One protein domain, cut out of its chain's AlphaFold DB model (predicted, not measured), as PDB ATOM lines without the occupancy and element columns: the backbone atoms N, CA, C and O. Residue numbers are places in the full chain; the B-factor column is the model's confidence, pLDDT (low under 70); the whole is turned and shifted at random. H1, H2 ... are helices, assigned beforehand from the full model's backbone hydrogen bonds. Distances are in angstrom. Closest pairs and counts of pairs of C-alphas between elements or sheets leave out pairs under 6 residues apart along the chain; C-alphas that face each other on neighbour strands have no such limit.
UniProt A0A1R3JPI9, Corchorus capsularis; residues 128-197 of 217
ATOM      1  N   LYS A 128     171.643 147.242 180.985       73.94
ATOM      2  CA  LYS A 128     171.156 148.596 180.690       73.94
ATOM      3  C   LYS A 128     171.976 149.641 181.469       73.94
ATOM      4  O   LYS A 128     172.044 149.563 182.708       73.94
ATOM      5  N   PRO A 129     172.577 150.636 180.786       79.25
ATOM      6  CA  PRO A 129     173.348 151.662 181.464       79.25
ATOM      7  C   PRO A 129     172.440 152.423 182.429       79.25
ATOM      8  O   PRO A 129     171.266 152.681 182.153       79.25
ATOM      9  N   PHE A 130     172.986 152.759 183.595       82.75
ATOM     10  CA  PHE A 130     172.284 153.614 184.544       82.75
ATOM     11  C   PHE A 130     172.147 155.016 183.946       82.75
ATOM     12  O   PHE A 130     173.117 155.551 183.415       82.75
ATOM     13  N   ARG A 131     170.945 155.588 184.023       83.94
ATOM     14  CA  ARG A 131     170.655 156.949 183.568       83.94
ATOM     15  C   ARG A 131     170.146 157.754 184.748       83.94
ATOM     16  O   ARG A 131     169.191 157.338 185.397       83.94
ATOM     17  N   TYR A 132     170.786 158.888 184.986       82.62
ATOM     18  CA  TYR A 132     170.274 159.921 185.869       82.62
ATOM     19  C   TYR A 132     169.242 160.759 185.111       82.62
ATOM     20  O   TYR A 132     169.462 161.092 183.945       82.62
ATOM     21  N   PHE A 133     168.131 161.104 185.758       83.12
ATOM     22  CA  PHE A 133     167.127 161.990 185.180       83.12
ATOM     23  C   PHE A 133     167.062 163.289 185.972       83.12
ATOM     24  O   PHE A 133     166.967 163.278 187.194       83.12
ATOM     25  N   ASN A 134     167.052 164.419 185.265       84.50
ATOM     26  CA  ASN A 134     167.101 165.734 185.905       84.50
ATOM     27  C   ASN A 134     165.914 166.023 186.831       84.50
ATOM     28  O   ASN A 134     166.096 166.800 187.757       84.50
ATOM     29  N   HIS A 135     164.744 165.416 186.608       82.50
ATOM     30  CA  HIS A 135     163.577 165.596 187.481       82.50
ATOM     31  C   HIS A 135     163.739 164.898 188.838       82.50
ATOM     32  O   HIS A 135     163.031 165.235 189.773       82.50
ATOM     33  N   TRP A 136     164.685 163.962 188.996       86.62
ATOM     34  CA  TRP A 136     164.905 163.299 190.286       86.62
ATOM     35  C   TRP A 136     165.267 164.287 191.388       86.62
ATOM     36  O   TRP A 136     164.867 164.090 192.523       86.62
ATOM     37  N   LYS A 137     165.934 165.398 191.056       84.75
ATOM     38  CA  LYS A 137     166.241 166.460 192.025       84.75
ATOM     39  C   LYS A 137     165.001 167.164 192.595       84.75
ATOM     40  O   LYS A 137     165.127 167.867 193.590       84.75
ATOM     41  N   GLU A 138     163.855 167.043 191.926       85.69
ATOM     42  CA  GLU A 138     162.581 167.653 192.323       85.69
ATOM     43  C   GLU A 138     161.786 166.728 193.260       85.69
ATOM     44  O   GLU A 138     160.859 167.179 193.926       85.69
ATOM     45  N   GLU A 139     162.165 165.449 193.356       85.81
ATOM     46  CA  GLU A 139     161.547 164.490 194.268       85.81
ATOM     47  C   GLU A 139     162.021 164.728 195.707       85.81
ATOM     48  O   GLU A 139     163.222 164.760 195.987       85.81
ATOM     49  N   ALA A 140     161.073 164.830 196.643       87.31
ATOM     50  CA  ALA A 140     161.358 165.175 198.038       87.31
ATOM     51  C   ALA A 140     162.372 164.222 198.704       87.31
ATOM     52  O   ALA A 140     163.257 164.667 199.432       87.31
ATOM     53  N   SER A 141     162.298 162.922 198.395       88.50
ATOM     54  CA  SER A 141     163.171 161.892 198.981       88.50
ATOM     55  C   SER A 141     164.542 161.762 198.307       88.50
ATOM     56  O   SER A 141     165.406 161.038 198.802       88.50
ATOM     57  N   PHE A 142     164.787 162.443 197.180       88.69
ATOM     58  CA  PHE A 142     166.030 162.265 196.424       88.69
ATOM     59  C   PHE A 142     167.257 162.736 197.208       88.69
ATOM     60  O   PHE A 142     168.265 162.032 197.276       88.69
ATOM     61  N   LYS A 143     167.167 163.914 197.837       90.50
ATOM     62  CA  LYS A 143     168.279 164.492 198.604       90.50
ATOM     63  C   LYS A 143     168.685 163.591 199.772       90.50
ATOM     64  O   LYS A 143     169.876 163.392 200.000       90.50
ATOM     65  N   GLU A 144     167.706 163.024 200.469       91.62
ATOM     66  CA  GLU A 144     167.922 162.119 201.603       91.62
ATOM     67  C   GLU A 144     168.667 160.854 201.171       91.62
ATOM     68  O   GLU A 144     169.629 160.449 201.818       91.62
ATOM     69  N   VAL A 145     168.298 160.283 200.022       91.69
ATOM     70  CA  VAL A 145     168.948 159.083 199.474       91.69
ATOM     71  C   VAL A 145     170.391 159.352 199.064       91.69
ATOM     72  O   VAL A 145     171.256 158.516 199.313       91.69
ATOM     73  N   VAL A 146     170.680 160.513 198.468       90.81
ATOM     74  CA  VAL A 146     172.057 160.891 198.108       90.81
ATOM     75  C   VAL A 146     172.929 161.017 199.359       90.81
ATOM     76  O   VAL A 146     174.031 160.468 199.392       90.81
ATOM     77  N   ILE A 147     172.429 161.697 200.397       89.50
ATOM     78  CA  ILE A 147     173.153 161.881 201.663       89.50
ATOM     79  C   ILE A 147     173.393 160.528 202.341       89.50
ATOM     80  O   ILE A 147     174.531 160.217 202.688       89.50
ATOM     81  N   ALA A 148     172.354 159.698 202.463       89.75
ATOM     82  CA  ALA A 148     172.459 158.370 203.058       89.75
ATOM     83  C   ALA A 148     173.444 157.471 202.288       89.75
ATOM     84  O   ALA A 148     174.247 156.765 202.896       89.75
ATOM     85  N   ALA A 149     173.441 157.530 200.951       89.12
ATOM     86  CA  ALA A 149     174.362 156.761 200.117       89.12
ATOM     87  C   ALA A 149     175.826 157.171 200.326       89.12
ATOM     88  O   ALA A 149     176.713 156.314 200.369       89.12
ATOM     89  N   TRP A 150     176.093 158.471 200.464       85.94
ATOM     90  CA  TRP A 150     177.439 158.970 200.740       85.94
ATOM     91  C   TRP A 150     177.907 158.657 202.154       85.94
ATOM     92  O   TRP A 150     179.061 158.285 202.309       85.94
ATOM     93  N   GLN A 151     177.031 158.727 203.157       84.25
ATOM     94  CA  GLN A 151     177.369 158.340 204.533       84.25
ATOM     95  C   GLN A 151     177.641 156.838 204.667       84.25
ATOM     96  O   GLN A 151     178.526 156.432 205.410       84.25
ATOM     97  N   LYS A 152     176.898 156.008 203.926       83.69
ATOM     98  CA  LYS A 152     177.078 154.550 203.893       83.69
ATOM     99  C   LYS A 152     178.358 154.126 203.177       83.69
ATOM    100  O   LYS A 152     178.892 153.051 203.439       83.69
ATOM    101  N   THR A 153     178.821 154.929 202.223       74.44
ATOM    102  CA  THR A 153     180.084 154.656 201.543       74.44
ATOM    103  C   THR A 153     181.195 155.134 202.464       74.44
ATOM    104  O   THR A 153     181.401 156.332 202.579       74.44
ATOM    105  N   ASP A 154     181.870 154.199 203.130       65.69
ATOM    106  CA  ASP A 154     182.879 154.426 204.172       65.69
ATOM    107  C   ASP A 154     184.113 155.209 203.663       65.69
ATOM    108  O   ASP A 154     185.208 154.684 203.466       65.69
ATOM    109  N   CYS A 155     183.943 156.501 203.403       57.94
ATOM    110  CA  CYS A 155     185.010 157.418 203.012       57.94
ATOM    111  C   CYS A 155     185.895 157.813 204.200       57.94
ATOM    112  O   CYS A 155     187.008 158.294 204.000       57.94
ATOM    113  N   VAL A 156     185.432 157.560 205.427       53.66
ATOM    114  CA  VAL A 156     186.158 157.843 206.673       53.66
ATOM    115  C   VAL A 156     187.302 156.848 206.900       53.66
ATOM    116  O   VAL A 156     188.369 157.239 207.362       53.66
ATOM    117  N   HIS A 157     187.129 155.581 206.511       55.91
ATOM    118  CA  HIS A 157     188.119 154.519 206.738       55.91
ATOM    119  C   HIS A 157     189.094 154.306 205.562       55.91
ATOM    120  O   HIS A 157     189.994 153.469 205.640       55.91
ATOM    121  N   GLN A 158     188.932 155.054 204.464       57.66
ATOM    122  CA  GLN A 158     189.775 154.980 203.263       57.66
ATOM    123  C   GLN A 158     190.095 156.397 202.748       57.66
ATOM    124  O   GLN A 158     189.472 156.859 201.783       57.66
ATOM    125  N   PRO A 159     191.062 157.110 203.357       51.72
ATOM    126  CA  PRO A 159     191.596 158.344 202.790       51.72
ATOM    127  C   PRO A 159     192.123 158.048 201.377       51.72
ATOM    128  O   PRO A 159     193.089 157.309 201.213       51.72
ATOM    129  N   GLY A 160     191.443 158.557 200.346       56.41
ATOM    130  CA  GLY A 160     191.737 158.232 198.944       56.41
ATOM    131  C   GLY A 160     190.722 157.318 198.251       56.41
ATOM    132  O   GLY A 160     190.962 156.916 197.111       56.41
ATOM    133  N   ALA A 161     189.576 157.013 198.880       61.16
ATOM    134  CA  ALA A 161     188.448 156.381 198.201       61.16
ATOM    135  C   ALA A 161     188.132 157.153 196.912       61.16
ATOM    136  O   ALA A 161     187.646 158.286 196.936       61.16
ATOM    137  N   SER A 162     188.472 156.550 195.772       71.69
ATOM    138  CA  SER A 162     188.339 157.229 194.487       71.69
ATOM    139  C   SER A 162     186.887 157.657 194.271       71.69
ATOM    140  O   SER A 162     185.958 156.932 194.636       71.69
ATOM    141  N   LEU A 163     186.676 158.793 193.606       79.38
ATOM    142  CA  LEU A 163     185.352 159.260 193.174       79.38
ATOM    143  C   LEU A 163     184.523 158.135 192.519       79.38
ATOM    144  O   LEU A 163     183.302 158.090 192.650       79.38
ATOM    145  N   SER A 164     185.186 157.172 191.869       80.06
ATOM    146  CA  SER A 164     184.549 155.990 191.287       80.06
ATOM    147  C   SER A 164     183.822 155.098 192.307       80.06
ATOM    148  O   SER A 164     182.774 154.546 191.977       80.06
ATOM    149  N   VAL A 165     184.329 154.965 193.537       82.56
ATOM    150  CA  VAL A 165     183.714 154.180 194.621       82.56
ATOM    151  C   VAL A 165     182.465 154.888 195.134       82.56
ATOM    152  O   VAL A 165     181.406 154.267 195.206       82.56
ATOM    153  N   LEU A 166     182.553 156.200 195.369       82.94
ATOM    154  CA  LEU A 166     181.411 157.030 195.770       82.94
ATOM    155  C   LEU A 166     180.295 157.000 194.720       82.94
ATOM    156  O   LEU A 166     179.132 156.763 195.042       82.94
ATOM    157  N   LEU A 167     180.647 157.176 193.443       86.50
ATOM    158  CA  LEU A 167     179.680 157.126 192.347       86.50
ATOM    159  C   LEU A 167     179.080 155.726 192.162       86.50
ATOM    160  O   LEU A 167     177.903 155.614 191.818       86.50
ATOM    161  N   LYS A 168     179.844 154.650 192.408       86.56
ATOM    162  CA  LYS A 168     179.322 153.271 192.396       86.56
ATOM    163  C   LYS A 168     178.333 153.030 193.536       86.56
ATOM    164  O   LYS A 168     177.266 152.475 193.275       86.56
ATOM    165  N   GLY A 169     178.656 153.465 194.754       87.06
ATOM    166  CA  GLY A 169     177.764 153.379 195.915       87.06
ATOM    167  C   GLY A 169     176.462 154.137 195.669       87.06
ATOM    168  O   GLY A 169     175.382 153.547 195.700       87.06
ATOM    169  N   LEU A 170     176.573 155.406 195.267       90.00
ATOM    170  CA  LEU A 170     175.426 156.249 194.930       90.00
ATOM    171  C   LEU A 170     174.558 155.642 193.820       90.00
ATOM    172  O   LEU A 170     173.336 155.596 193.935       90.00
ATOM    173  N   LYS A 171     175.175 155.125 192.751       89.38
ATOM    174  CA  LYS A 171     174.462 154.449 191.657       89.38
ATOM    175  C   LYS A 171     173.638 153.257 192.151       89.38
ATOM    176  O   LYS A 171     172.548 153.027 191.627       89.38
ATOM    177  N   ASN A 172     174.149 152.477 193.100       89.94
ATOM    178  CA  ASN A 172     173.442 151.306 193.620       89.94
ATOM    179  C   ASN A 172     172.224 151.713 194.454       89.94
ATOM    180  O   ASN A 172     171.135 151.188 194.217       89.94
ATOM    181  N   GLU A 173     172.378 152.696 195.339       91.62
ATOM    182  CA  GLU A 173     171.270 153.210 196.152       91.62
ATOM    183  C   GLU A 173     170.197 153.877 195.280       91.62
ATOM    184  O   GLU A 173     169.012 153.564 195.402       91.62
ATOM    185  N   LEU A 174     170.597 154.688 194.292       90.56
ATOM    186  CA  LEU A 174     169.659 155.301 193.347       90.56
ATOM    187  C   LEU A 174     168.901 154.266 192.505       90.56
ATOM    188  O   LEU A 174     167.741 154.489 192.169       90.56
ATOM    189  N   ARG A 175     169.508 153.117 192.177       87.88
ATOM    190  CA  ARG A 175     168.810 152.020 191.482       87.88
ATOM    191  C   ARG A 175     167.727 151.381 192.346       87.88
ATOM    192  O   ARG A 175     166.681 151.014 191.813       87.88
ATOM    193  N   VAL A 176     167.978 151.211 193.642       89.12
ATOM    194  CA  VAL A 176     166.990 150.662 194.585       89.12
ATOM    195  C   VAL A 176     165.877 151.679 194.812       89.12
ATOM    196  O   VAL A 176     164.707 151.356 194.613       89.12
ATOM    197  N   TRP A 177     166.243 152.926 195.106       90.25
ATOM    198  CA  TRP A 177     165.312 154.040 195.261       90.25
ATOM    199  C   TRP A 177     164.410 154.214 194.036       90.25
ATOM    200  O   TRP A 177     163.194 154.302 194.180       90.25
ATOM    201  N   GLN A 178     164.974 154.161 192.823       86.94
ATOM    202  CA  GLN A 178     164.204 154.246 191.582       86.94
ATOM    203  C   GLN A 178     163.165 153.123 191.481       86.94
ATOM    204  O   GLN A 178     162.038 153.375 191.068       86.94
ATOM    205  N   LYS A 179     163.507 151.883 191.846       82.38
ATOM    206  CA  LYS A 179     162.549 150.765 191.791       82.38
ATOM    207  C   LYS A 179     161.394 150.937 192.779       82.38
ATOM    208  O   LYS A 179     160.284 150.512 192.475       82.38
ATOM    209  N   ILE A 180     161.661 151.539 193.938       83.62
ATOM    210  CA  ILE A 180     160.670 151.746 195.002       83.62
ATOM    211  C   ILE A 180     159.766 152.943 194.677       83.62
ATOM    212  O   ILE A 180     158.542 152.820 194.724       83.62
ATOM    213  N   ASN A 181     160.361 154.078 194.302       74.94
ATOM    214  CA  ASN A 181     159.658 155.354 194.152       74.94
ATOM    215  C   ASN A 181     159.191 155.626 192.720       74.94
ATOM    216  O   ASN A 181     158.085 156.119 192.504       74.94
ATOM    217  N   CYS A 182     159.965 155.227 191.712       62.19
ATOM    218  CA  CYS A 182     159.587 155.390 190.313       62.19
ATOM    219  C   CYS A 182     158.945 154.098 189.791       62.19
ATOM    220  O   CYS A 182     159.532 153.364 188.994       62.19
ATOM    221  N   LYS A 183     157.681 153.842 190.153       53.25
ATOM    222  CA  LYS A 183     156.888 152.743 189.556       53.25
ATOM    223  C   LYS A 183     156.696 152.872 188.033       53.25
ATOM    224  O   LYS A 183     156.077 152.005 187.421       53.25
ATOM    225  N   LYS A 184     157.156 153.956 187.393       50.50
ATOM    226  CA  LYS A 184     156.812 154.280 186.006       50.50
ATOM    227  C   LYS A 184     157.912 155.031 185.246       50.50
ATOM    228  O   LYS A 184     157.673 156.119 184.738       50.50
ATOM    229  N   GLY A 185     159.038 154.373 184.972       45.19
ATOM    230  CA  GLY A 185     159.985 154.873 183.957       45.19
ATOM    231  C   GLY A 185     159.359 155.107 182.564       45.19
ATOM    232  O   GLY A 185     159.943 155.806 181.743       45.19
ATOM    233  N   ALA A 186     158.165 154.558 182.295       42.56
ATOM    234  CA  ALA A 186     157.378 154.812 181.084       42.56
ATOM    235  C   ALA A 186     156.373 155.980 181.203       42.56
ATOM    236  O   ALA A 186     155.972 156.531 180.179       42.56
ATOM    237  N   ALA A 187     155.944 156.369 182.411       42.34
ATOM    238  CA  ALA A 187     155.033 157.511 182.581       42.34
ATOM    239  C   ALA A 187     155.780 158.836 182.756       42.34
ATOM    240  O   ALA A 187     155.247 159.872 182.373       42.34
ATOM    241  N   ASP A 188     157.023 158.804 183.239       46.44
ATOM    242  CA  ASP A 188     157.840 160.014 183.370       46.44
ATOM    243  C   ASP A 188     158.228 160.599 182.002       46.44
ATOM    244  O   ASP A 188     158.302 161.816 181.852       46.44
ATOM    245  N   ILE A 189     158.352 159.758 180.961       46.25
ATOM    246  CA  ILE A 189     158.502 160.213 179.564       46.25
ATOM    247  C   ILE A 189     157.274 161.035 179.140       46.25
ATOM    248  O   ILE A 189     157.422 162.142 178.631       46.25
ATOM    249  N   LYS A 190     156.062 160.558 179.459       40.59
ATOM    250  CA  LYS A 190     154.812 161.280 179.163       40.59
ATOM    251  C   LYS A 190     154.684 162.594 179.943       40.59
ATOM    252  O   LYS A 190     154.066 163.535 179.456       40.59
ATOM    253  N   ARG A 191     155.257 162.672 181.150       41.84
ATOM    254  CA  ARG A 191     155.221 163.877 181.997       41.84
ATOM    255  C   ARG A 191     156.136 164.980 181.457       41.84
ATOM    256  O   ARG A 191     155.756 166.144 181.488       41.84
ATOM    257  N   VAL A 192     157.296 164.618 180.902       46.59
ATOM    258  CA  VAL A 192     158.215 165.565 180.239       46.59
ATOM    259  C   VAL A 192     157.661 166.035 178.887       46.59
ATOM    260  O   VAL A 192     157.769 167.218 178.568       46.59
ATOM    261  N   GLU A 193     157.001 165.153 178.130       44.59
ATOM    262  CA  GLU A 193     156.347 165.498 176.855       44.59
ATOM    263  C   GLU A 193     155.149 166.452 177.020       44.59
ATOM    264  O   GLU A 193     154.862 167.236 176.117       44.59
ATOM    265  N   GLY A 194     154.474 166.441 178.176       33.09
ATOM    266  CA  GLY A 194     153.331 167.317 178.458       33.09
ATOM    267  C   GLY A 194     153.687 168.748 178.876       33.09
ATOM    268  O   GLY A 194     152.814 169.612 178.861       33.09
ATOM    269  N   SER A 195     154.940 169.023 179.257       38.09
ATOM    270  CA  SER A 195     155.299 170.305 179.891       38.09
ATOM    271  C   SER A 195     156.306 171.155 179.119       38.09
ATOM    272  O   SER A 195     156.485 172.319 179.469       38.09
ATOM    273  N   ARG A 196     156.961 170.639 178.071       32.50
ATOM    274  CA  ARG A 196     157.884 171.436 177.244       32.50
ATOM    275  C   ARG A 196     157.807 171.013 175.784       32.50
ATOM    276  O   ARG A 196     158.368 169.996 175.391       32.50
ATOM    277  N   GLY A 197     157.144 171.828 174.966       40.59
ATOM    278  CA  GLY A 197     157.252 171.720 173.519       40.59
ATOM    279  C   GLY A 197     158.674 172.043 173.077       40.59
ATOM    280  O   GLY A 197     159.009 173.215 172.994       40.59
TER     281      GLY A 197
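AT A GLANCE: This is residues 128 to 197 of the 217 residues of a protein of Corchorus capsularis (UniProt A0A1R3JPI9). The longest helix, H3, and the shorter H2 pack on each other at a steep angle, with small H1 near the first residue of H2 and H4 away from them past the last residue of H3. The printed part has 70 residues, with H1, H2, H3 and H4 in chain order and no named strand: all helix. It is loose, with a radius of gyration of the C-alphas of 14.4 A, and only just a rod of 47 by 23 by 20 A.

HOW THE PARTS SIT: H3, residues 163 to 181, touches H2, residues 142 to 152, at a steep tilt of 47 degrees, opposite ways; their closest C-alphas, of Leu 170 and Ala 149, are 5.3 A apart. H1, residues 134 to 138, is close to H2 but not clearly touching: their closest C-alphas, of Trp 136 and Phe 142, are 6.3 A apart. H4, residues 187 to 193, is apart from H1, H2 and H3. Every O i to N i+4 pair is within hydrogen-bond range in H2, H3 and H4; H1 has 0 of 1, and 1 of 2 O i to N i+3 pairs.

IN THESE COORDINATES: H3 is 26.0 A long, from C-alpha 163 at (185.352, 159.260, 193.174) to C-alpha 181 at (159.658, 155.354, 194.152). H2 measures 15.4 A, H4 9.9 A and H1 8.1 A.

THE WHOLE: The farthest C-alphas, of His 157 and Gly 197, are 48.5 A apart. The printed part has no cut and no long link. pLDDT is under 70 in residues 154 to 161 and 182 to 197.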